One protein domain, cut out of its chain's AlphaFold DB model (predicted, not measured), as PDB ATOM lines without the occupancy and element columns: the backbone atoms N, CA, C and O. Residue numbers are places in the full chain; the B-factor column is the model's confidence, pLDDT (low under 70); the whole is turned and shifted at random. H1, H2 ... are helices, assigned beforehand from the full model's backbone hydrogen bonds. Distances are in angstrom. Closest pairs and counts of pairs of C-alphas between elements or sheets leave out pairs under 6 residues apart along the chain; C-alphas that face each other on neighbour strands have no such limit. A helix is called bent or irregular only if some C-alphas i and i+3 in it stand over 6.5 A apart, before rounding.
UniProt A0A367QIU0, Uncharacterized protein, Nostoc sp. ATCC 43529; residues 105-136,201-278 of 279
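What this domain is: This is residues 105 to 136 and 201 to 278 of the 279 residues of an uncharacterized protein of Nostoc sp. ATCC 43529 (UniProt A0A367QIU0). One long helix, H6, runs along the length of the domain as a spine, with shorter helices set round it. H5 folds back side by side with residues 256 to 267 of H6 as a helical hairpin, whose loop, residues 241 to 252, makes one far end; H4 crosses H6 nearly at a right angle, H1 packs on residues 268 to 275 of H6, and H2 packs on residues 205 to 209 of H4, away from H6. The 110 printed residues hold six named helices, H1 to H6 in chain order, and no named strand: the class is all helix. The whole is compact, with a radius of gyration of the C-alphas of 15.2 A, yet elongated, spanning 50 by 27 by 26 A.

How they stand to each other: The hub is H6, residues 253 to 276, which touches four other helices. It touches H5, residues 227 to 240, at a shallow tilt of 23 degrees, opposite ways; their closest C-alphas, of Lys 236 and Leu 260, are 6.9 A apart. With its residues 257 to 261 alone, H6 touches residues 209 to 214 of H4, residues 203 to 217, about perpendicular at 82 degrees; the closest C-alphas, of Val 213 and Gly 261, are 6.4 A apart. H1, residues 105 to 110, touches H6 at a steep tilt of 49 degrees, opposite ways, closest at the C-alphas of Val 107 and Glu 271, 6.6 A. H3, residues 128 to 131, only just touches H6, with 3 pairs of C-alphas within 8 A, the closest being Phe 128 and Ile 276 at 7.7 A. H2, residues 115 to 125, is apart from H6 but touches H4 at a steep tilt of 49 degrees, opposite ways, closest at the C-alphas of Ile 117 and Asn 208, 6.3 A. The helix packing is mostly crossed, with one shallow tilt among five touching pairs. Every O i to N i+4 pair is within hydrogen-bond range in H4, H5 and H6, against 1 of 2 in H1 and 6 of 7 in H2; H3 is too short for such a pair, and its one O i to N i+3 pair is within range.

Where its parts are: H6 measures 34.0 A from C-alpha 253 at (4.865, 24.170, 46.302) to C-alpha 276 at (19.303, -1.630, 29.515). H4 measures 20.2 A, H5 20.0 A and H2 15.4 A. H1 begins at C-alpha 105, (19.378, -1.193, 41.374). H4 is neither bent nor irregular, but only just: C-alphas 214 and 217 are 6.1 A apart.

The domain as a whole: The two C-alphas farthest apart, of Asn 134 and Ser 246, are 51.1 A apart. Residues 137 to 200 are cut out, and C-alphas 136 and 201 are 23.0 A apart across the cut. The link from H5 to H6 is long, 12 residues. Mean pLDDT of the printed part is 89.4; residue 278 alone is under 70.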
ATOM      1  N   ASN A 105      18.882  -1.656  40.083       96.69
ATOM      2  CA  ASN A 105      19.378  -1.193  41.374       96.69
ATOM      3  C   ASN A 105      20.589  -0.265  41.232       96.69
ATOM      4  O   ASN A 105      20.603   0.775  41.886       96.69
ATOM      5  N   GLN A 106      21.521  -0.559  40.319       96.19
ATOM      6  CA  GLN A 106      22.643   0.336  40.002       96.19
ATOM      7  C   GLN A 106      22.167   1.716  39.534       96.19
ATOM      8  O   GLN A 106      22.715   2.740  39.941       96.19
ATOM      9  N   VAL A 107      21.121   1.769  38.700       96.81
ATOM     10  CA  VAL A 107      20.518   3.045  38.293       96.81
ATOM     11  C   VAL A 107      19.820   3.712  39.480       96.81
ATOM     12  O   VAL A 107      19.991   4.910  39.693       96.81
ATOM     13  N   PHE A 108      19.065   2.968  40.290       96.38
ATOM     14  CA  PHE A 108      18.366   3.503  41.463       96.38
ATOM     15  C   PHE A 108      19.303   4.067  42.540       96.38
ATOM     16  O   PHE A 108      18.937   5.042  43.206       96.38
ATOM     17  N   ASP A 109      20.504   3.507  42.690       95.75
ATOM     18  CA  ASP A 109      21.547   4.011  43.589       95.75
ATOM     19  C   ASP A 109      21.958   5.443  43.219       95.75
ATOM     20  O   ASP A 109      22.130   6.286  44.101       95.75
ATOM     21  N   GLN A 110      21.991   5.776  41.922       95.69
ATOM     22  CA  GLN A 110      22.308   7.132  41.453       95.69
ATOM     23  C   GLN A 110      21.275   8.175  41.900       95.69
ATOM     24  O   GLN A 110      21.603   9.353  42.022       95.69
ATOM     25  N   PHE A 111      20.038   7.753  42.177       95.00
ATOM     26  CA  PHE A 111      18.975   8.606  42.713       95.00
ATOM     27  C   PHE A 111      18.860   8.516  44.242       95.00
ATOM     28  O   PHE A 111      18.051   9.232  44.831       95.00
ATOM     29  N   ASN A 112      19.640   7.663  44.912       93.62
ATOM     30  CA  ASN A 112      19.501   7.388  46.343       93.62
ATOM     31  C   ASN A 112      18.068   6.936  46.720       93.62
ATOM     32  O   ASN A 112      17.486   7.393  47.711       93.62
ATOM     33  N   PHE A 113      17.450   6.079  45.894       94.62
ATOM     34  CA  PHE A 113      16.137   5.514  46.213       94.62
ATOM     35  C   PHE A 113      16.241   4.492  47.348       94.62
ATOM     36  O   PHE A 113      17.095   3.607  47.325       94.62
ATOM     37  N   GLY A 114      15.336   4.587  48.325       92.69
ATOM     38  CA  GLY A 114      15.204   3.601  49.404       92.69
ATOM     39  C   GLY A 114      14.426   2.350  48.981       92.69
ATOM     40  O   GLY A 114      13.764   2.345  47.939       92.69
ATOM     41  N   LEU A 115      14.454   1.314  49.825       93.75
ATOM     42  CA  LEU A 115      13.875  -0.013  49.562       93.75
ATOM     43  C   LEU A 115      12.435   0.040  49.019       93.75
ATOM     44  O   LEU A 115      12.151  -0.526  47.966       93.75
ATOM     45  N   ARG A 116      11.538   0.783  49.683       92.06
ATOM     46  CA  ARG A 116      10.118   0.877  49.287       92.06
ATOM     47  C   ARG A 116       9.911   1.484  47.903       92.06
ATOM     48  O   ARG A 116       9.024   1.058  47.167       92.06
ATOM     49  N   ILE A 117      10.712   2.490  47.545       92.44
ATOM     50  CA  ILE A 117      10.618   3.135  46.231       92.44
ATOM     51  C   ILE A 117      11.125   2.172  45.159       92.44
ATOM     52  O   ILE A 117      10.452   2.011  44.146       92.44
ATOM     53  N   ARG A 118      12.254   1.489  45.404       94.81
ATOM     54  CA  ARG A 118      12.799   0.477  44.481       94.81
ATOM     55  C   ARG A 118      11.786  -0.626  44.205       94.81
ATOM     56  O   ARG A 118      11.459  -0.859  43.049       94.81
ATOM     57  N   ALA A 119      11.226  -1.226  45.256       94.31
ATOM     58  CA  ALA A 119      10.209  -2.268  45.139       94.31
ATOM     59  C   ALA A 119       9.008  -1.825  44.296       94.31
ATOM     60  O   ALA A 119       8.586  -2.522  43.373       94.31
ATOM     61  N   GLN A 120       8.476  -0.632  44.576       91.75
ATOM     62  CA  GLN A 120       7.343  -0.115  43.818       91.75
ATOM     63  C   GLN A 120       7.695   0.177  42.362       91.75
ATOM     64  O   GLN A 120       6.889  -0.131  41.487       91.75
ATOM     65  N   LEU A 121       8.868   0.750  42.089       92.81
ATOM     66  CA  LEU A 121       9.324   0.983  40.721       92.81
ATOM     67  C   LEU A 121       9.455  -0.343  39.968       92.81
ATOM     68  O   LEU A 121       8.812  -0.491  38.931       92.81
ATOM     69  N   LEU A 122      10.181  -1.322  40.518       94.56
ATOM     70  CA  LEU A 122      10.366  -2.647  39.911       94.56
ATOM     71  C   LEU A 122       9.030  -3.312  39.576       94.56
ATOM     72  O   LEU A 122       8.830  -3.716  38.436       94.56
ATOM     73  N   SER A 123       8.068  -3.300  40.505       92.81
ATOM     74  CA  SER A 123       6.735  -3.893  40.289       92.81
ATOM     75  C   SER A 123       5.950  -3.309  39.104       92.81
ATOM     76  O   SER A 123       4.944  -3.876  38.683       92.81
ATOM     77  N   ARG A 124       6.351  -2.136  38.598       91.38
ATOM     78  CA  ARG A 124       5.633  -1.384  37.559       91.38
ATOM     79  C   ARG A 124       6.399  -1.235  36.259       91.38
ATOM     80  O   ARG A 124       5.766  -0.964  35.236       91.38
ATOM     81  N   ILE A 125       7.722  -1.329  36.317       93.19
ATOM     82  CA  ILE A 125       8.594  -1.048  35.179       93.19
ATOM     83  C   ILE A 125       9.349  -2.281  34.691       93.19
ATOM     84  O   ILE A 125       9.963  -2.190  33.641       93.19
ATOM     85  N   TYR A 126       9.333  -3.389  35.432       93.56
ATOM     86  CA  TYR A 126       9.938  -4.638  34.988       93.56
ATOM     87  C   TYR A 126       8.949  -5.462  34.141       93.56
ATOM     88  O   TYR A 126       7.795  -5.608  34.560       93.56
ATOM     89  N   PRO A 127       9.370  -6.032  32.997       94.00
ATOM     90  CA  PRO A 127      10.625  -5.764  32.282       94.00
ATOM     91  C   PRO A 127      10.599  -4.391  31.576       94.00
ATOM     92  O   PRO A 127       9.578  -3.991  31.008       94.00
ATOM     93  N   PHE A 128      11.712  -3.651  31.601       94.12
ATOM     94  CA  PHE A 128      11.810  -2.294  31.034       94.12
ATOM     95  C   PHE A 128      11.732  -2.290  29.506       94.12
ATOM     96  O   PHE A 128      11.266  -1.328  28.892       94.12
ATOM     97  N   GLU A 129      12.132  -3.394  28.893       92.12
ATOM     98  CA  GLU A 129      12.057  -3.680  27.469       92.12
ATOM     99  C   GLU A 129      10.626  -3.520  26.943       92.12
ATOM    100  O   GLU A 129      10.441  -3.113  25.800       92.12
ATOM    101  N   ALA A 130       9.607  -3.711  27.794       92.06
ATOM    102  CA  ALA A 130       8.204  -3.491  27.446       92.06
ATOM    103  C   ALA A 130       7.870  -2.030  27.076       92.06
ATOM    104  O   ALA A 130       6.825  -1.770  26.481       92.06
ATOM    105  N   PHE A 131       8.723  -1.059  27.428       92.56
ATOM    106  CA  PHE A 131       8.571   0.336  26.996       92.56
ATOM    107  C   PHE A 131       9.318   0.641  25.699       92.56
ATOM    108  O   PHE A 131       9.139   1.727  25.147       92.56
ATOM    109  N   LEU A 132      10.170  -0.262  25.223       91.81
ATOM    110  CA  LEU A 132      11.011  -0.066  24.053       91.81
ATOM    111  C   LEU A 132      10.396  -0.763  22.832       91.81
ATOM    112  O   LEU A 132       9.645  -1.725  22.939       91.81
ATOM    113  N   THR A 133      10.720  -0.268  21.643       88.69
ATOM    114  CA  THR A 133      10.361  -0.890  20.367       88.69
ATOM    115  C   THR A 133      11.654  -1.280  19.667       88.69
ATOM    116  O   THR A 133      12.470  -0.413  19.356       88.69
ATOM    117  N   ASN A 134      11.870  -2.582  19.459       85.06
ATOM    118  CA  ASN A 134      13.120  -3.138  18.920       85.06
ATOM    119  C   ASN A 134      14.363  -2.670  19.705       85.06
ATOM    120  O   ASN A 134      15.348  -2.220  19.121       85.06
ATOM    121  N   GLY A 135      14.271  -2.672  21.041       82.88
ATOM    122  CA  GLY A 135      15.339  -2.210  21.935       82.88
ATOM    123  C   GLY A 135      15.581  -0.697  21.923       82.88
ATOM    124  O   GLY A 135      16.463  -0.215  22.619       82.88
ATOM    125  N   LYS A 136      14.806   0.097  21.172       87.06
ATOM    126  CA  LYS A 136      14.982   1.554  21.078       87.06
ATOM    127  C   LYS A 136      13.748   2.308  21.553       87.06
ATOM    128  O   LYS A 136      12.633   1.797  21.580       87.06
ATOM    129  N   GLY A 201      -1.580   5.619  36.700       79.56
ATOM    130  CA  GLY A 201      -0.771   4.701  37.499       79.56
ATOM    131  C   GLY A 201      -1.286   4.522  38.930       79.56
ATOM    132  O   GLY A 201      -2.373   4.975  39.298       79.56
ATOM    133  N   SER A 202      -0.492   3.849  39.761       83.56
ATOM    134  CA  SER A 202      -0.852   3.590  41.159       83.56
ATOM    135  C   SER A 202      -0.807   4.856  42.013       83.56
ATOM    136  O   SER A 202       0.176   5.601  41.981       83.56
ATOM    137  N   ALA A 203      -1.839   5.064  42.836       86.12
ATOM    138  CA  ALA A 203      -1.842   6.125  43.842       86.12
ATOM    139  C   ALA A 203      -0.655   5.989  44.808       86.12
ATOM    140  O   ALA A 203       0.001   6.987  45.098       86.12
ATOM    141  N   LEU A 204      -0.318   4.757  45.208       86.00
ATOM    142  CA  LEU A 204       0.825   4.475  46.078       86.00
ATOM    143  C   LEU A 204       2.151   4.884  45.428       86.00
ATOM    144  O   LEU A 204       2.973   5.528  46.072       86.00
ATOM    145  N   SER A 205       2.334   4.596  44.137       85.12
ATOM    146  CA  SER A 205       3.555   4.984  43.420       85.12
ATOM    147  C   SER A 205       3.695   6.497  43.304       85.12
ATOM    148  O   SER A 205       4.781   7.028  43.533       85.12
ATOM    149  N   ARG A 206       2.594   7.213  43.040       86.56
ATOM    150  CA  ARG A 206       2.594   8.682  43.052       86.56
ATOM    151  C   ARG A 206       2.934   9.236  44.433       86.56
ATOM    152  O   ARG A 206       3.728  10.169  44.521       86.56
ATOM    153  N   MET A 207       2.365   8.660  45.494       88.44
ATOM    154  CA  MET A 207       2.646   9.060  46.876       88.44
ATOM    155  C   MET A 207       4.114   8.842  47.241       88.44
ATOM    156  O   MET A 207       4.738   9.764  47.756       88.44
ATOM    157  N   ASN A 208       4.693   7.688  46.908       87.25
ATOM    158  CA  ASN A 208       6.103   7.402  47.172       87.25
ATOM    159  C   ASN A 208       7.038   8.338  46.406       87.25
ATOM    160  O   ASN A 208       8.020   8.834  46.959       87.25
ATOM    161  N   PHE A 209       6.730   8.610  45.137       85.62
ATOM    162  CA  PHE A 209       7.535   9.520  44.327       85.62
ATOM    163  C   PHE A 209       7.445  10.958  44.848       85.62
ATOM    164  O   PHE A 209       8.447  11.666  44.923       85.62
ATOM    165  N   TRP A 210       6.255  11.378  45.280       89.19
ATOM    166  CA  TRP A 210       6.063  12.659  45.949       89.19
ATOM    167  C   TRP A 210       6.820  12.725  47.283       89.19
ATOM    168  O   TRP A 210       7.519  13.703  47.540       89.19
ATOM    169  N   GLN A 211       6.776  11.658  48.088       90.69
ATOM    170  CA  GLN A 211       7.525  11.555  49.340       90.69
ATOM    171  C   GLN A 211       9.038  11.660  49.105       90.69
ATOM    172  O   GLN A 211       9.740  12.338  49.855       90.69
ATOM    173  N   TYR A 212       9.558  11.044  48.044       92.69
ATOM    174  CA  TYR A 212      10.957  11.197  47.649       92.69
ATOM    175  C   TYR A 212      11.308  12.658  47.338       92.69
ATOM    176  O   TYR A 212      12.298  13.173  47.855       92.69
ATOM    177  N   VAL A 213      10.469  13.357  46.565       92.38
ATOM    178  CA  VAL A 213      10.689  14.774  46.233       92.38
ATOM    179  C   VAL A 213      10.776  15.626  47.503       92.38
ATOM    180  O   VAL A 213      11.759  16.345  47.682       92.38
ATOM    181  N   ILE A 214       9.813  15.501  48.419       91.62
ATOM    182  CA  ILE A 214       9.784  16.334  49.633       91.62
ATOM    183  C   ILE A 214      10.900  15.980  50.626       91.62
ATOM    184  O   ILE A 214      11.405  16.856  51.318       91.62
ATOM    185  N   THR A 215      11.304  14.706  50.717       90.38
ATOM    186  CA  THR A 215      12.259  14.253  51.748       90.38
ATOM    187  C   THR A 215      13.715  14.252  51.295       90.38
ATOM    188  O   THR A 215      14.603  14.277  52.155       90.38
ATOM    189  N   LYS A 216      13.975  14.190  49.981       91.31
ATOM    190  CA  LYS A 216      15.328  14.106  49.408       91.31
ATOM    191  C   LYS A 216      15.689  15.289  48.520       91.31
ATOM    192  O   LYS A 216      16.816  15.753  48.608       91.31
ATOM    193  N   ILE A 217      14.771  15.774  47.681       91.56
ATOM    194  CA  ILE A 217      15.081  16.837  46.708       91.56
ATOM    195  C   ILE A 217      14.908  18.226  47.321       91.56
ATOM    196  O   ILE A 217      15.770  19.090  47.164       91.56
ATOM    197  N   GLU A 218      13.778  18.466  47.988       88.81
ATOM    198  CA  GLU A 218      13.470  19.786  48.545       88.81
ATOM    199  C   GLU A 218      14.366  20.163  49.723       88.81
ATOM    200  O   GLU A 218      14.687  21.341  49.892       88.81
ATOM    201  N   ILE A 219      14.787  19.167  50.502       87.31
ATOM    202  CA  ILE A 219      15.708  19.340  51.620       87.31
ATOM    203  C   ILE A 219      17.136  19.386  51.071       87.31
ATOM    204  O   ILE A 219      17.618  18.423  50.476       87.31
ATOM    205  N   ASN A 220      17.815  20.510  51.286       84.62
ATOM    206  CA  ASN A 220      19.195  20.702  50.844       84.62
ATOM    207  C   ASN A 220      20.143  19.685  51.507       84.62
ATOM    208  O   ASN A 220      19.944  19.296  52.658       84.62
ATOM    209  N   GLY A 221      21.165  19.247  50.767       83.06
ATOM    210  CA  GLY A 221      22.194  18.322  51.261       83.06
ATOM    211  C   GLY A 221      21.784  16.846  51.350       83.06
ATOM    212  O   GLY A 221      22.550  16.038  51.861       83.06
ATOM    213  N   ARG A 222      20.588  16.461  50.877       88.06
ATOM    214  CA  ARG A 222      20.131  15.053  50.877       88.06
ATOM    215  C   ARG A 222      20.225  14.344  49.527       88.06
ATOM    216  O   ARG A 222      19.990  13.131  49.467       88.06
ATOM    217  N   LEU A 223      20.536  15.081  48.465       90.31
ATOM    218  CA  LEU A 223      20.805  14.508  47.152       90.31
ATOM    219  C   LEU A 223      22.202  13.874  47.129       90.31
ATOM    220  O   LEU A 223      23.093  14.353  47.828       90.31
ATOM    221  N   PRO A 224      22.397  12.790  46.361       91.06
ATOM    222  CA  PRO A 224      23.712  12.179  46.220       91.06
ATOM    223  C   PRO A 224      24.676  13.116  45.478       91.06
ATOM    224  O   PRO A 224      24.270  13.800  44.536       91.06
ATOM    225  N   ASP A 225      25.955  13.109  45.858       92.88
ATOM    226  CA  ASP A 225      27.006  13.858  45.152       92.88
ATOM    227  C   ASP A 225      27.437  13.116  43.879       92.88
ATOM    228  O   ASP A 225      28.475  12.467  43.797       92.88
ATOM    229  N   ASN A 226      26.566  13.153  42.877       94.62
ATOM    230  CA  ASN A 226      26.818  12.622  41.548       94.62
ATOM    231  C   ASN A 226      26.190  13.542  40.485       94.62
ATOM    232  O   ASN A 226      25.526  14.534  40.800       94.62
ATOM    233  N   LEU A 227      26.393  13.223  39.204       94.56
ATOM    234  CA  LEU A 227      25.873  14.033  38.094       94.56
ATOM    235  C   LEU A 227      24.342  14.178  38.125       94.56
ATOM    236  O   LEU A 227      23.818  15.247  37.816       94.56
ATOM    237  N   ILE A 228      23.627  13.127  38.536       94.81
ATOM    238  CA  ILE A 228      22.164  13.121  38.653       94.81
ATOM    239  C   ILE A 228      21.709  14.076  39.761       94.81
ATOM    240  O   ILE A 228      20.822  14.898  39.528       94.81
ATOM    241  N   GLY A 229      22.341  14.017  40.933       94.19
ATOM    242  CA  GLY A 229      22.075  14.918  42.052       94.19
ATOM    243  C   GLY A 229      22.305  16.380  41.678       94.19
ATOM    244  O   GLY A 229      21.413  17.203  41.885       94.19
ATOM    245  N   LYS A 230      23.431  16.683  41.017       95.00
ATOM    246  CA  LYS A 230      23.763  18.037  40.531       95.00
ATOM    247  C   LYS A 230      22.762  18.545  39.490       95.00
ATOM    248  O   LYS A 230      22.329  19.693  39.560       95.00
ATOM    249  N   GLU A 231      22.335  17.698  38.549       95.94
ATOM    250  CA  GLU A 231      21.332  18.066  37.536       95.94
ATOM    251  C   GLU A 231      19.953  18.345  38.171       95.94
ATOM    252  O   GLU A 231      19.254  19.279  37.763       95.94
ATOM    253  N   ILE A 232      19.553  17.558  39.177       94.81
ATOM    254  CA  ILE A 232      18.307  17.773  39.927       94.81
ATOM    255  C   ILE A 232      18.386  19.066  40.744       94.81
ATOM    256  O   ILE A 232      17.423  19.837  40.754       94.81
ATOM    257  N   GLU A 233      19.512  19.320  41.407       93.75
ATOM    258  CA  GLU A 233      19.722  20.520  42.214       93.75
ATOM    259  C   GLU A 233      19.694  21.793  41.366       93.75
ATOM    260  O   GLU A 233      18.904  22.693  41.651       93.75
ATOM    261  N   LEU A 234      20.431  21.821  40.255       94.50
ATOM    262  CA  LEU A 234      20.401  22.940  39.313       94.50
ATOM    263  C   LEU A 234      18.978  23.202  38.794       94.50
ATOM    264  O   LEU A 234      18.531  24.348  38.676       94.50
ATOM    265  N   TYR A 235      18.221  22.138  38.502       94.31
ATOM    266  CA  TYR A 235      16.835  22.272  38.066       94.31
ATOM    267  C   TYR A 235      15.924  22.817  39.177       94.31
ATOM    268  O   TYR A 235      15.068  23.665  38.907       94.31
ATOM    269  N   LYS A 236      16.118  22.380  40.428       92.25
ATOM    270  CA  LYS A 236      15.426  22.907  41.615       92.25
ATOM    271  C   LYS A 236      15.677  24.405  41.773       92.25
ATOM    272  O   LYS A 236      14.712  25.155  41.919       92.25
ATOM    273  N   GLU A 237      16.928  24.846  41.690       91.56
ATOM    274  CA  GLU A 237      17.290  26.265  41.781       91.56
ATOM    275  C   GLU A 237      16.677  27.084  40.646       91.56
ATOM    276  O   GLU A 237      16.041  28.105  40.896       91.56
ATOM    277  N   THR A 238      16.732  26.569  39.416       91.94
ATOM    278  CA  THR A 238      16.116  27.203  38.238       91.94
ATOM    279  C   THR A 238      14.599  27.375  38.380       91.94
ATOM    280  O   THR A 238      14.007  28.296  37.817       91.94
ATOM    281  N   LEU A 239      13.915  26.469  39.085       89.50
ATOM    282  CA  LEU A 239      12.480  26.602  39.341       89.50
ATOM    283  C   LEU A 239      12.171  27.561  40.493       89.50
ATOM    284  O   LEU A 239      11.116  28.199  40.466       89.50
ATOM    285  N   LYS A 240      13.055  27.658  41.491       86.50
ATOM    286  CA  LYS A 240      12.914  28.587  42.620       86.50
ATOM    287  C   LYS A 240      13.264  30.029  42.242       86.50
ATOM    288  O   LYS A 240      12.612  30.935  42.744       86.50
ATOM    289  N   SER A 241      14.198  30.240  41.314       85.75
ATOM    290  CA  SER A 241      14.585  31.574  40.825       85.75
ATOM    291  C   SER A 241      13.510  32.265  39.980       85.75
ATOM    292  O   SER A 241      13.578  33.468  39.740       85.75
ATOM    293  N   LYS A 242      12.482  31.530  39.536       84.25
ATOM    294  CA  LYS A 242      11.337  32.091  38.814       84.25
ATOM    295  C   LYS A 242      10.401  32.804  39.784       84.25
ATOM    296  O   LYS A 242       9.479  32.195  40.334       84.25
ATOM    297  N   VAL A 243      10.632  34.101  39.941       82.06
ATOM    298  CA  VAL A 243       9.814  35.017  40.741       82.06
ATOM    299  C   VAL A 243       8.986  35.947  39.854       82.06
ATOM    300  O   VAL A 243       9.317  36.172  38.690       82.06
ATOM    301  N   ASP A 244       7.868  36.428  40.383       76.12
ATOM    302  CA  ASP A 244       7.076  37.484  39.762       76.12
ATOM    303  C   ASP A 244       7.725  38.866  39.976       76.12
ATOM    304  O   ASP A 244       8.758  38.996  40.633       76.12
ATOM    305  N   ALA A 245       7.111  39.916  39.422       70.50
ATOM    306  CA  ALA A 245       7.581  41.296  39.581       70.50
ATOM    307  C   ALA A 245       7.588  41.781  41.048       70.50
ATOM    308  O   ALA A 245       8.195  42.803  41.349       70.50
ATOM    309  N   SER A 246       6.926  41.056  41.953       72.75
ATOM    310  CA  SER A 246       6.861  41.328  43.389       72.75
ATOM    311  C   SER A 246       7.825  40.450  44.202       72.75
ATOM    312  O   SER A 246       7.780  40.473  45.429       72.75
ATOM    313  N   GLY A 247       8.684  39.661  43.543       74.06
ATOM    314  CA  GLY A 247       9.652  38.771  44.190       74.06
ATOM    315  C   GLY A 247       9.051  37.478  44.756       74.06
ATOM    316  O   GLY A 247       9.765  36.681  45.364       74.06
ATOM    317  N   LYS A 248       7.755  37.221  44.552       74.31
ATOM    318  CA  LYS A 248       7.095  35.994  45.003       74.31
ATOM    319  C   LYS A 248       7.335  34.877  43.996       74.31
ATOM    320  O   LYS A 248       7.251  35.065  42.784       74.31
ATOM    321  N   GLN A 249       7.599  33.675  44.497       77.44
ATOM    322  CA  GLN A 249       7.809  32.510  43.643       77.44
ATOM    323  C   GLN A 249       6.570  32.238  42.768       77.44
ATOM    324  O   GLN A 249       5.462  32.054  43.274       77.44
ATOM    325  N   LEU A 250       6.774  32.163  41.447       74.94
ATOM    326  CA  LEU A 250       5.708  31.961  40.453       74.94
ATOM    327  C   LEU A 250       5.032  30.589  40.574       74.94
ATOM    328  O   LEU A 250       3.891  30.402  40.153       74.94
ATOM    329  N   LEU A 251       5.752  29.599  41.098       78.38
ATOM    330  CA  LEU A 251       5.265  28.235  41.266       78.38
ATOM    331  C   LEU A 251       4.880  28.003  42.724       78.38
ATOM    332  O   LEU A 251       5.710  28.156  43.614       78.38
ATOM    333  N   ASN A 252       3.642  27.556  42.959       78.81
ATOM    334  CA  ASN A 252       3.273  27.033  44.273       78.81
ATOM    335  C   ASN A 252       4.065  25.744  44.584       78.81
ATOM    336  O   ASN A 252       4.560  25.073  43.671       78.81
ATOM    337  N   GLY A 253       4.131  25.364  45.864       80.75
ATOM    338  CA  GLY A 253       4.865  24.170  46.302       80.75
ATOM    339  C   GLY A 253       4.439  22.884  45.579       80.75
ATOM    340  O   GLY A 253       5.290  22.127  45.123       80.75
ATOM    341  N   LYS A 254       3.135  22.677  45.347       84.31
ATOM    342  CA  LYS A 254       2.620  21.488  44.638       84.31
ATOM    343  C   LYS A 254       3.054  21.438  43.165       84.31
ATOM    344  O   LYS A 254       3.389  20.375  42.649       84.31
ATOM    345  N   HIS A 255       3.064  22.571  42.472       84.62
ATOM    346  CA  HIS A 255       3.492  22.679  41.079       84.62
ATOM    347  C   HIS A 255       5.008  22.543  40.951       84.62
ATOM    348  O   HIS A 255       5.481  21.929  39.994       84.62
ATOM    349  N   LEU A 256       5.768  23.078  41.913       88.06
ATOM    350  CA  LEU A 256       7.205  22.850  42.025       88.06
ATOM    351  C   LEU A 256       7.490  21.347  42.176       88.06
ATOM    352  O   LEU A 256       8.221  20.783  41.365       88.06
ATOM    353  N   GLN A 257       6.828  20.691  43.132       89.69
ATOM    354  CA  GLN A 257       6.930  19.251  43.390       89.69
ATOM    355  C   GLN A 257       6.603  18.408  42.160       89.69
ATOM    356  O   GLN A 257       7.364  17.510  41.806       89.69
ATOM    357  N   ALA A 258       5.511  18.722  41.461       87.88
ATOM    358  CA  ALA A 258       5.121  18.012  40.247       87.88
ATOM    359  C   ALA A 258       6.172  18.147  39.130       87.88
ATOM    360  O   ALA A 258       6.471  17.176  38.431       87.88
ATOM    361  N   LYS A 259       6.775  19.334  38.966       90.38
ATOM    362  CA  LYS A 259       7.848  19.550  37.981       90.38
ATOM    363  C   LYS A 259       9.131  18.816  38.356       90.38
ATOM    364  O   LYS A 259       9.730  18.193  37.481       90.38
ATOM    365  N   LEU A 260       9.524  18.852  39.631       92.38
ATOM    366  CA  LEU A 260      10.670  18.099  40.146       92.38
ATOM    367  C   LEU A 260      10.469  16.596  39.944       92.38
ATOM    368  O   LEU A 260      11.319  15.946  39.341       92.38
ATOM    369  N   GLY A 261       9.308  16.061  40.330       91.38
ATOM    370  CA  GLY A 261       8.958  14.664  40.084       91.38
ATOM    371  C   GLY A 261       9.043  14.313  38.596       91.38
ATOM    372  O   GLY A 261       9.724  13.369  38.204       91.38
ATOM    373  N   SER A 262       8.434  15.123  37.725       90.94
ATOM    374  CA  SER A 262       8.492  14.921  36.269       90.94
ATOM    375  C   SER A 262       9.927  14.904  35.726       90.94
ATOM    376  O   SER A 262      10.240  14.079  34.865       90.94
ATOM    377  N   LYS A 263      10.814  15.768  36.242       93.81
ATOM    378  CA  LYS A 263      12.242  15.788  35.888       93.81
ATOM    379  C   LYS A 263      12.935  14.491  36.296       93.81
ATOM    380  O   LYS A 263      13.578  13.883  35.442       93.81
ATOM    381  N   VAL A 264      12.751  14.042  37.536       94.25
ATOM    382  CA  VAL A 264      13.344  12.794  38.045       94.25
ATOM    383  C   VAL A 264      12.859  11.600  37.227       94.25
ATOM    384  O   VAL A 264      13.674  10.799  36.793       94.25
ATOM    385  N   ALA A 265      11.562  11.508  36.926       93.69
ATOM    386  CA  ALA A 265      11.019  10.422  36.108       93.69
ATOM    387  C   ALA A 265      11.602  10.405  34.683       93.69
ATOM    388  O   ALA A 265      11.902   9.340  34.148       93.69
ATOM    389  N   ASN A 266      11.795  11.578  34.070       94.50
ATOM    390  CA  ASN A 266      12.431  11.674  32.756       94.50
ATOM    391  C   ASN A 266      13.909  11.245  32.806       94.50
ATOM    392  O   ASN A 266      14.377  10.583  31.882       94.50
ATOM    393  N   MET A 267      14.637  11.631  33.857       95.75
ATOM    394  CA  MET A 267      16.034  11.232  34.057       95.75
ATOM    395  C   MET A 267      16.149   9.736  34.338       95.75
ATOM    396  O   MET A 267      16.988   9.078  33.740       95.75
ATOM    397  N   LEU A 268      15.262   9.181  35.163       95.62
ATOM    398  CA  LEU A 268      15.217   7.752  35.449       95.62
ATOM    399  C   LEU A 268      15.001   6.938  34.169       95.62
ATOM    400  O   LEU A 268      15.744   5.999  33.909       95.62
ATOM    401  N   PHE A 269      14.044   7.339  33.326       95.25
ATOM    402  CA  PHE A 269      13.835   6.702  32.024       95.25
ATOM    403  C   PHE A 269      15.079   6.784  31.128       95.25
ATOM    404  O   PHE A 269      15.410   5.817  30.442       95.25
ATOM    405  N   ARG A 270      15.771   7.934  31.127       95.00
ATOM    406  CA  ARG A 270      17.011   8.143  30.365       95.00
ATOM    407  C   ARG A 270      18.112   7.192  30.830       95.00
ATOM    408  O   ARG A 270      18.712   6.545  29.981       95.00
ATOM    409  N   GLU A 271      18.360   7.104  32.133       95.69
ATOM    410  CA  GLU A 271      19.421   6.242  32.666       95.69
ATOM    411  C   GLU A 271      19.080   4.755  32.521       95.69
ATOM    412  O   GLU A 271      19.937   3.991  32.093       95.69
ATOM    413  N   LEU A 272      17.825   4.345  32.746       95.06
ATOM    414  CA  LEU A 272      17.389   2.966  32.486       95.06
ATOM    415  C   LEU A 272      17.511   2.603  31.005       95.06
ATOM    416  O   LEU A 272      18.023   1.542  30.679       95.06
ATOM    417  N   SER A 273      17.125   3.506  30.099       93.88
ATOM    418  CA  SER A 273      17.325   3.278  28.664       93.88
ATOM    419  C   SER A 273      18.802   3.124  28.321       93.88
ATOM    420  O   SER A 273      19.140   2.271  27.521       93.88
ATOM    421  N   ARG A 274      19.697   3.923  28.910       92.69
ATOM    422  CA  ARG A 274      21.142   3.798  28.656       92.69
ATOM    423  C   ARG A 274      21.734   2.515  29.225       92.69
ATOM    424  O   ARG A 274      22.641   1.969  28.613       92.69
ATOM    425  N   ALA A 275      21.257   2.084  30.386       92.38
ATOM    426  CA  ALA A 275      21.767   0.903  31.064       92.38
ATOM    427  C   ALA A 275      21.232  -0.397  30.450       92.38
ATOM    428  O   ALA A 275      21.960  -1.373  30.401       92.38
ATOM    429  N   ILE A 276      19.981  -0.411  29.979       89.06
ATOM    430  CA  ILE A 276      19.303  -1.630  29.515       89.06
ATOM    431  C   ILE A 276      19.297  -1.734  27.987       89.06
ATOM    432  O   ILE A 276      19.506  -2.812  27.466       89.06
ATOM    433  N   ALA A 277      19.115  -0.639  27.239       74.12
ATOM    434  CA  ALA A 277      19.047  -0.711  25.770       74.12
ATOM    435  C   ALA A 277      20.412  -0.887  25.078       74.12
ATOM    436  O   ALA A 277      20.458  -1.078  23.864       74.12
ATOM    437  N   ASN A 278      21.515  -0.737  25.819       61.00
ATOM    438  CA  ASN A 278      22.881  -0.919  25.312       61.00
ATOM    439  C   ASN A 278      23.469  -2.301  25.664       61.00
ATOM    440  O   ASN A 278      24.641  -2.545  25.372       61.00
TER     441      ASN A 278